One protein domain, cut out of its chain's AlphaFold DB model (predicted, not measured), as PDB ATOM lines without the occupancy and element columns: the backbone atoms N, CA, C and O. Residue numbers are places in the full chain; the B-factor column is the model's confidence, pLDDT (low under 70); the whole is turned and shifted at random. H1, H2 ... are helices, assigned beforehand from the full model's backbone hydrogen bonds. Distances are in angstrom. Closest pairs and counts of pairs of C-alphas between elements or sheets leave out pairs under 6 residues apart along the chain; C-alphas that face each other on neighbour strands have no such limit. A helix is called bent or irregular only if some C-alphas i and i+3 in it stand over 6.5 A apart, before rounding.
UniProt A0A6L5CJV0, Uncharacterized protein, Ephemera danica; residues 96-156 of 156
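What this domain is: This is residues 96 to 156 of the 156 residues of an uncharacterized protein of Ephemera danica (UniProt A0A6L5CJV0). This is a flat domain with little regular structure, in which two short helices, H1 then H2, are joined by a long loop, residues 124 to 141, that folds in between them. A long unnamed stretch, residues 96 to 111, leads to H1. The 61 printed residues hold 24 in these helices and no named strand, class all helix. The whole is compact, with a radius of gyration of the C-alphas of 11.7 A and spans of 37 by 33 by 16 A.

Where its parts are: Start at Pro 96, then find C-alpha 112 at (34.085, -18.521, 246.436), where H1, residues 112 to 123, begins its 15.7 A. H2, residues 142 to 153, runs 15.4 A to C-alpha 153 at (45.115, -25.039, 261.332). It is neither bent nor irregular, but only just: C-alphas 150 and 153 are 6.0 A apart.

How they stand to each other: H1 and H2 are apart. In both, every O i to N i+4 pair is within hydrogen-bond range.

The domain as a whole: The C-alphas farthest apart, Pro 96 and Gln 143, are 37.5 A apart. The printed part has no cut; the 18-residue link is long. Look for pLDDT under 70 at residues 96 to 100, 127, 129 and 155 to 156.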
ATOM      1  N   PRO A  96      36.630  -2.964 250.184       42.12
ATOM      2  CA  PRO A  96      36.745  -4.049 249.217       42.12
ATOM      3  C   PRO A  96      36.701  -5.375 249.984       42.12
ATOM      4  O   PRO A  96      37.718  -5.942 250.375       42.12
ATOM      5  N   LYS A  97      35.485  -5.850 250.262       49.25
ATOM      6  CA  LYS A  97      35.249  -7.067 251.030       49.25
ATOM      7  C   LYS A  97      35.934  -8.208 250.289       49.25
ATOM      8  O   LYS A  97      35.623  -8.402 249.109       49.25
ATOM      9  N   PRO A  98      36.825  -8.985 250.930       53.72
ATOM     10  CA  PRO A  98      37.442 -10.096 250.243       53.72
ATOM     11  C   PRO A  98      36.304 -11.040 249.869       53.72
ATOM     12  O   PRO A  98      35.544 -11.496 250.726       53.72
ATOM     13  N   GLU A  99      36.156 -11.297 248.573       60.66
ATOM     14  CA  GLU A  99      35.074 -12.067 247.938       60.66
ATOM     15  C   GLU A  99      34.897 -13.494 248.491       60.66
ATOM     16  O   GLU A  99      33.950 -14.211 248.154       60.66
ATOM     17  N   ASN A 100      35.787 -13.872 249.401       67.94
ATOM     18  CA  ASN A 100      35.917 -15.163 250.017       67.94
ATOM     19  C   ASN A 100      35.810 -15.110 251.556       67.94
ATOM     20  O   ASN A 100      36.378 -15.977 252.201       67.94
ATOM     21  N   VAL A 101      35.126 -14.142 252.176       74.69
ATOM     22  CA  VAL A 101      34.918 -14.125 253.645       74.69
ATOM     23  C   VAL A 101      33.493 -14.520 254.031       74.69
ATOM     24  O   VAL A 101      32.513 -14.055 253.444       74.69
ATOM     25  N   CYS A 102      33.363 -15.376 255.046       75.62
ATOM     26  CA  CYS A 102      32.082 -15.731 255.639       75.62
ATOM     27  C   CYS A 102      31.546 -14.588 256.486       75.62
ATOM     28  O   CYS A 102      32.157 -14.167 257.448       75.62
ATOM     29  N   TYR A 103      30.348 -14.125 256.178       75.31
ATOM     30  CA  TYR A 103      29.681 -13.060 256.919       75.31
ATOM     31  C   TYR A 103      29.160 -13.469 258.305       75.31
ATOM     32  O   TYR A 103      28.760 -12.596 259.062       75.31
ATOM     33  N   ILE A 104      29.098 -14.770 258.606       74.56
ATOM     34  CA  ILE A 104      28.542 -15.284 259.868       74.56
ATOM     35  C   ILE A 104      29.650 -15.471 260.907       74.56
ATOM     36  O   ILE A 104      29.454 -15.170 262.076       74.56
ATOM     37  N   CYS A 105      30.824 -15.942 260.485       75.19
ATOM     38  CA  CYS A 105      31.949 -16.236 261.379       75.19
ATOM     39  C   CYS A 105      33.258 -15.531 260.988       75.19
ATOM     40  O   CYS A 105      34.302 -15.798 261.574       75.19
ATOM     41  N   ASN A 106      33.220 -14.661 259.976       73.19
ATOM     42  CA  ASN A 106      34.363 -13.909 259.452       73.19
ATOM     43  C   ASN A 106      35.554 -14.756 258.963       73.19
ATOM     44  O   ASN A 106      36.647 -14.234 258.762       73.19
ATOM     45  N   ALA A 107      35.348 -16.055 258.720       70.94
ATOM     46  CA  ALA A 107      36.376 -16.938 258.177       70.94
ATOM     47  C   ALA A 107      36.724 -16.565 256.726       70.94
ATOM     48  O   ALA A 107      35.832 -16.391 255.894       70.94
ATOM     49  N   SER A 108      38.018 -16.464 256.418       76.00
ATOM     50  CA  SER A 108      38.537 -16.166 255.079       76.00
ATOM     51  C   SER A 108      38.868 -17.440 254.302       76.00
ATOM     52  O   SER A 108      39.538 -18.338 254.811       76.00
ATOM     53  N   PHE A 109      38.469 -17.485 253.038       75.19
ATOM     54  CA  PHE A 109      38.651 -18.607 252.127       75.19
ATOM     55  C   PHE A 109      39.488 -18.186 250.917       75.19
ATOM     56  O   PHE A 109      39.583 -17.011 250.580       75.19
ATOM     57  N   SER A 110      40.094 -19.150 250.227       77.38
ATOM     58  CA  SER A 110      40.835 -18.871 248.988       77.38
ATOM     59  C   SER A 110      39.917 -18.748 247.771       77.38
ATOM     60  O   SER A 110      40.271 -18.081 246.807       77.38
ATOM     61  N   TRP A 111      38.736 -19.381 247.810       74.88
ATOM     62  CA  TRP A 111      37.806 -19.441 246.680       74.88
ATOM     63  C   TRP A 111      36.342 -19.330 247.109       74.88
ATOM     64  O   TRP A 111      35.919 -19.893 248.125       74.88
ATOM     65  N   LYS A 112      35.527 -18.728 246.239       75.00
ATOM     66  CA  LYS A 112      34.085 -18.521 246.436       75.00
ATOM     67  C   LYS A 112      33.295 -19.824 246.592       75.00
ATOM     68  O   LYS A 112      32.328 -19.886 247.352       75.00
ATOM     69  N   ARG A 113      33.723 -20.892 245.903       78.12
ATOM     70  CA  ARG A 113      33.191 -22.258 246.081       78.12
ATOM     71  C   ARG A 113      33.350 -22.725 247.529       78.12
ATOM     72  O   ARG A 113      32.401 -23.268 248.089       78.12
ATOM     73  N   SER A 114      34.524 -22.505 248.116       78.56
ATOM     74  CA  SER A 114      34.846 -22.935 249.478       78.56
ATOM     75  C   SER A 114      34.010 -22.179 250.505       78.56
ATOM     76  O   SER A 114      33.453 -22.796 251.405       78.56
ATOM     77  N   LEU A 115      33.814 -20.874 250.298       82.06
ATOM     78  CA  LEU A 115      32.912 -20.062 251.113       82.06
ATOM     79  C   LEU A 115      31.459 -20.572 251.059       82.06
ATOM     80  O   LEU A 115      30.811 -20.731 252.092       82.06
ATOM     81  N   LYS A 116      30.939 -20.862 249.858       80.31
ATOM     82  CA  LYS A 116      29.564 -21.363 249.692       80.31
ATOM     83  C   LYS A 116      29.362 -22.713 250.388       80.31
ATOM     84  O   LYS A 116      28.337 -22.923 251.031       80.31
ATOM     85  N   LEU A 117      30.353 -23.599 250.277       78.88
ATOM     86  CA  LEU A 117      30.355 -24.899 250.942       78.88
ATOM     87  C   LEU A 117      30.427 -24.747 252.468       78.88
ATOM     88  O   LEU A 117      29.661 -25.387 253.180       78.88
ATOM     89  N   HIS A 118      31.287 -23.857 252.964       83.06
ATOM     90  CA  HIS A 118      31.374 -23.535 254.385       83.06
ATOM     91  C   HIS A 118      30.032 -23.050 254.944       83.06
ATOM     92  O   HIS A 118      29.560 -23.604 255.931       83.06
ATOM     93  N   ILE A 119      29.381 -22.078 254.292       79.31
ATOM     94  CA  ILE A 119      28.080 -21.561 254.741       79.31
ATOM     95  C   ILE A 119      27.043 -22.685 254.782       79.31
ATOM     96  O   ILE A 119      26.329 -22.812 255.767       79.31
ATOM     97  N   HIS A 120      26.987 -23.528 253.749       81.50
ATOM     98  CA  HIS A 120      26.052 -24.651 253.707       81.50
ATOM     99  C   HIS A 120      26.291 -25.661 254.843       81.50
ATOM    100  O   HIS A 120      25.340 -26.083 255.491       81.50
ATOM    101  N   ASN A 121      27.550 -26.007 255.124       75.69
ATOM    102  CA  ASN A 121      27.888 -27.078 256.066       75.69
ATOM    103  C   ASN A 121      27.961 -26.637 257.532       75.69
ATOM    104  O   ASN A 121      27.819 -27.481 258.416       75.69
ATOM    105  N   MET A 122      28.250 -25.357 257.783       75.38
ATOM    106  CA  MET A 122      28.431 -24.794 259.129       75.38
ATOM    107  C   MET A 122      27.234 -23.966 259.592       75.38
ATOM    108  O   MET A 122      26.961 -23.904 260.784       75.38
ATOM    109  N   HIS A 123      26.548 -23.300 258.661       79.19
ATOM    110  CA  HIS A 123      25.479 -22.344 258.959       79.19
ATOM    111  C   HIS A 123      24.161 -22.669 258.240       79.19
ATOM    112  O   HIS A 123      23.184 -21.934 258.371       79.19
ATOM    113  N   GLY A 124      24.129 -23.743 257.450       75.50
ATOM    114  CA  GLY A 124      22.919 -24.235 256.811       75.50
ATOM    115  C   GLY A 124      22.016 -24.965 257.798       75.50
ATOM    116  O   GLY A 124      22.441 -25.391 258.870       75.50
ATOM    117  N   LYS A 125      20.755 -25.144 257.398       72.00
ATOM    118  CA  LYS A 125      19.756 -25.903 258.162       72.00
ATOM    119  C   LYS A 125      20.178 -27.365 258.380       72.00
ATOM    120  O   LYS A 125      19.847 -27.945 259.405       72.00
ATOM    121  N   ASP A 126      20.966 -27.906 257.450       71.88
ATOM    122  CA  ASP A 126      21.509 -29.269 257.452       71.88
ATOM    123  C   ASP A 126      22.996 -29.293 257.849       71.88
ATOM    124  O   ASP A 126      23.811 -29.985 257.227       71.88
ATOM    125  N   ALA A 127      23.381 -28.484 258.844       69.88
ATOM    126  CA  ALA A 127      24.760 -28.417 259.314       69.88
ATOM    127  C   ALA A 127      25.276 -29.824 259.654       69.88
ATOM    128  O   ALA A 127      24.711 -30.536 260.488       69.88
ATOM    129  N   ARG A 128      26.339 -30.254 258.964       73.38
ATOM    130  CA  ARG A 128      26.808 -31.638 259.067       73.38
ATOM    131  C   ARG A 128      27.690 -31.823 260.298       73.38
ATOM    132  O   ARG A 128      28.591 -31.010 260.516       73.38
ATOM    133  N   PRO A 129      27.521 -32.924 261.050       68.75
ATOM    134  CA  PRO A 129      28.481 -33.281 262.080       68.75
ATOM    135  C   PRO A 129      29.845 -33.523 261.412       68.75
ATOM    136  O   PRO A 129      29.919 -34.124 260.343       68.75
ATOM    137  N   PHE A 130      30.923 -33.035 262.035       81.88
ATOM    138  CA  PHE A 130      32.325 -33.130 261.574       81.88
ATOM    139  C   PHE A 130      32.783 -32.137 260.492       81.88
ATOM    140  O   PHE A 130      33.788 -32.377 259.811       81.88
ATOM    141  N   SER A 131      32.104 -31.003 260.350       80.38
ATOM    142  CA  SER A 131      32.588 -29.879 259.552       80.38
ATOM    143  C   SER A 131      33.687 -29.083 260.281       80.38
ATOM    144  O   SER A 131      33.649 -28.882 261.496       80.38
ATOM    145  N   CYS A 132      34.718 -28.655 259.544       82.12
ATOM    146  CA  CYS A 132      35.777 -27.814 260.099       82.12
ATOM    147  C   CYS A 132      35.300 -26.364 260.259       82.12
ATOM    148  O   CYS A 132      34.908 -25.757 259.259       82.12
ATOM    149  N   PRO A 133      35.419 -25.755 261.454       72.75
ATOM    150  CA  PRO A 133      34.969 -24.383 261.677       72.75
ATOM    151  C   PRO A 133      35.796 -23.332 260.931       72.75
ATOM    152  O   PRO A 133      35.295 -22.243 260.679       72.75
ATOM    153  N   ILE A 134      37.034 -23.653 260.543       74.44
ATOM    154  CA  ILE A 134      37.944 -22.699 259.895       74.44
ATOM    155  C   ILE A 134      37.814 -22.760 258.372       74.44
ATOM    156  O   ILE A 134      37.722 -21.727 257.721       74.44
ATOM    157  N   CYS A 135      37.776 -23.962 257.786       76.19
ATOM    158  CA  CYS A 135      37.759 -24.128 256.328       76.19
ATOM    159  C   CYS A 135      36.483 -24.777 255.761       76.19
ATOM    160  O   CYS A 135      36.367 -24.931 254.546       76.19
ATOM    161  N   GLY A 136      35.511 -25.152 256.598       73.19
ATOM    162  CA  GLY A 136      34.205 -25.661 256.163       73.19
ATOM    163  C   GLY A 136      34.210 -27.047 255.508       73.19
ATOM    164  O   GLY A 136      33.173 -27.485 255.004       73.19
ATOM    165  N   ILE A 137      35.355 -27.743 255.496       80.25
ATOM    166  CA  ILE A 137      35.465 -29.099 254.948       80.25
ATOM    167  C   ILE A 137      34.695 -30.091 255.831       80.25
ATOM    168  O   ILE A 137      34.792 -30.028 257.054       80.25
ATOM    169  N   ILE A 138      33.934 -31.004 255.222       82.50
ATOM    170  CA  ILE A 138      33.217 -32.069 255.941       82.50
ATOM    171  C   ILE A 138      34.103 -33.300 255.979       82.50
ATOM    172  O   ILE A 138      34.501 -33.796 254.923       82.50
ATOM    173  N   LEU A 139      34.399 -33.804 257.175       84.44
ATOM    174  CA  LEU A 139      35.180 -35.026 257.326       84.44
ATOM    175  C   LEU A 139      34.312 -36.207 257.762       84.44
ATOM    176  O   LEU A 139      33.232 -36.047 258.313       84.44
ATOM    177  N   LYS A 140      34.806 -37.420 257.513       82.31
ATOM    178  CA  LYS A 140      34.064 -38.668 257.755       82.31
ATOM    179  C   LYS A 140      33.762 -38.956 259.231       82.31
ATOM    180  O   LYS A 140      32.841 -39.703 259.523       82.31
ATOM    181  N   ASN A 141      34.567 -38.431 260.158       86.31
ATOM    182  CA  ASN A 141      34.418 -38.659 261.595       86.31
ATOM    183  C   ASN A 141      35.197 -37.626 262.433       86.31
ATOM    184  O   ASN A 141      36.077 -36.916 261.932       86.31
ATOM    185  N   ARG A 142      34.902 -37.578 263.741       85.06
ATOM    186  CA  ARG A 142      35.513 -36.645 264.712       85.06
ATOM    187  C   ARG A 142      37.040 -36.747 264.770       85.06
ATOM    188  O   ARG A 142      37.710 -35.723 264.879       85.06
ATOM    189  N   GLN A 143      37.593 -37.957 264.671       87.88
ATOM    190  CA  GLN A 143      39.043 -38.170 264.696       87.88
ATOM    191  C   GLN A 143      39.725 -37.529 263.482       87.88
ATOM    192  O   GLN A 143      40.745 -36.857 263.627       87.88
ATOM    193  N   SER A 144      39.121 -37.660 262.297       86.81
ATOM    194  CA  SER A 144      39.615 -36.999 261.087       86.81
ATOM    195  C   SER A 144      39.589 -35.478 261.247       86.81
ATOM    196  O   SER A 144      40.563 -34.819 260.890       86.81
ATOM    197  N   LEU A 145      38.520 -34.916 261.830       87.06
ATOM    198  CA  LEU A 145      38.422 -33.475 262.092       87.06
ATOM    199  C   LEU A 145      39.519 -32.990 263.051       87.06
ATOM    200  O   LEU A 145      40.143 -31.961 262.799       87.06
ATOM    201  N   LYS A 146      39.801 -33.748 264.118       86.69
ATOM    202  CA  LYS A 146      40.865 -33.424 265.081       86.69
ATOM    203  C   LYS A 146      42.248 -33.435 264.424       86.69
ATOM    204  O   LYS A 146      43.021 -32.499 264.616       86.69
ATOM    205  N   ASN A 147      42.537 -34.448 263.604       88.12
ATOM    206  CA  ASN A 147      43.795 -34.535 262.855       88.12
ATOM    207  C   ASN A 147      43.926 -33.391 261.840       88.12
ATOM    208  O   ASN A 147      44.985 -32.781 261.727       88.12
ATOM    209  N   HIS A 148      42.838 -33.056 261.144       88.31
ATOM    210  CA  HIS A 148      42.786 -31.924 260.226       88.31
ATOM    211  C   HIS A 148      43.049 -30.592 260.938       88.31
ATOM    212  O   HIS A 148      43.873 -29.813 260.470       88.31
ATOM    213  N   MET A 149      42.421 -30.354 262.092       86.31
ATOM    214  CA  MET A 149      42.659 -29.153 262.893       86.31
ATOM    215  C   MET A 149      44.127 -29.064 263.328       86.31
ATOM    216  O   MET A 149      44.766 -28.028 263.153       86.31
ATOM    217  N   ASN A 150      44.688 -30.179 263.804       87.19
ATOM    218  CA  ASN A 150      46.081 -30.254 264.239       87.19
ATOM    219  C   ASN A 150      47.103 -30.100 263.102       87.19
ATOM    220  O   ASN A 150      48.196 -29.617 263.363       87.19
ATOM    221  N   GLY A 151      46.782 -30.520 261.875       83.81
ATOM    222  CA  GLY A 151      47.721 -30.492 260.748       83.81
ATOM    223  C   GLY A 151      47.574 -29.288 259.813       83.81
ATOM    224  O   GLY A 151      48.554 -28.854 259.221       83.81
ATOM    225  N   ARG A 152      46.357 -28.754 259.646       79.94
ATOM    226  CA  ARG A 152      46.052 -27.674 258.687       79.94
ATOM    227  C   ARG A 152      45.819 -26.313 259.344       79.94
ATOM    228  O   ARG A 152      45.876 -25.307 258.643       79.94
ATOM    229  N   HIS A 153      45.528 -26.271 260.646       81.75
ATOM    230  CA  HIS A 153      45.115 -25.039 261.332       81.75
ATOM    231  C   HIS A 153      45.831 -24.767 262.660       81.75
ATOM    232  O   HIS A 153      45.712 -23.669 263.203       81.75
ATOM    233  N   LYS A 154      46.602 -25.723 263.179       76.94
ATOM    234  CA  LYS A 154      47.459 -25.509 264.341       76.94
ATOM    235  C   LYS A 154      48.688 -24.715 263.898       76.94
ATOM    236  O   LYS A 154      49.522 -25.229 263.157       76.94
ATOM    237  N   LYS A 155      48.774 -23.452 264.315       59.97
ATOM    238  CA  LYS A 155      50.005 -22.662 264.190       59.97
ATOM    239  C   LYS A 155      51.067 -23.278 265.116       59.97
ATOM    240  O   LYS A 155      50.735 -23.612 266.255       59.97
ATOM    241  N   ARG A 156      52.277 -23.503 264.590       54.44
ATOM    242  CA  ARG A 156      53.479 -23.736 265.408       54.44
ATOM    243  C   ARG A 156      53.842 -22.447 266.129       54.44
ATOM    244  O   ARG A 156      53.559 -21.377 265.542       54.44
TER     245      ARG A 156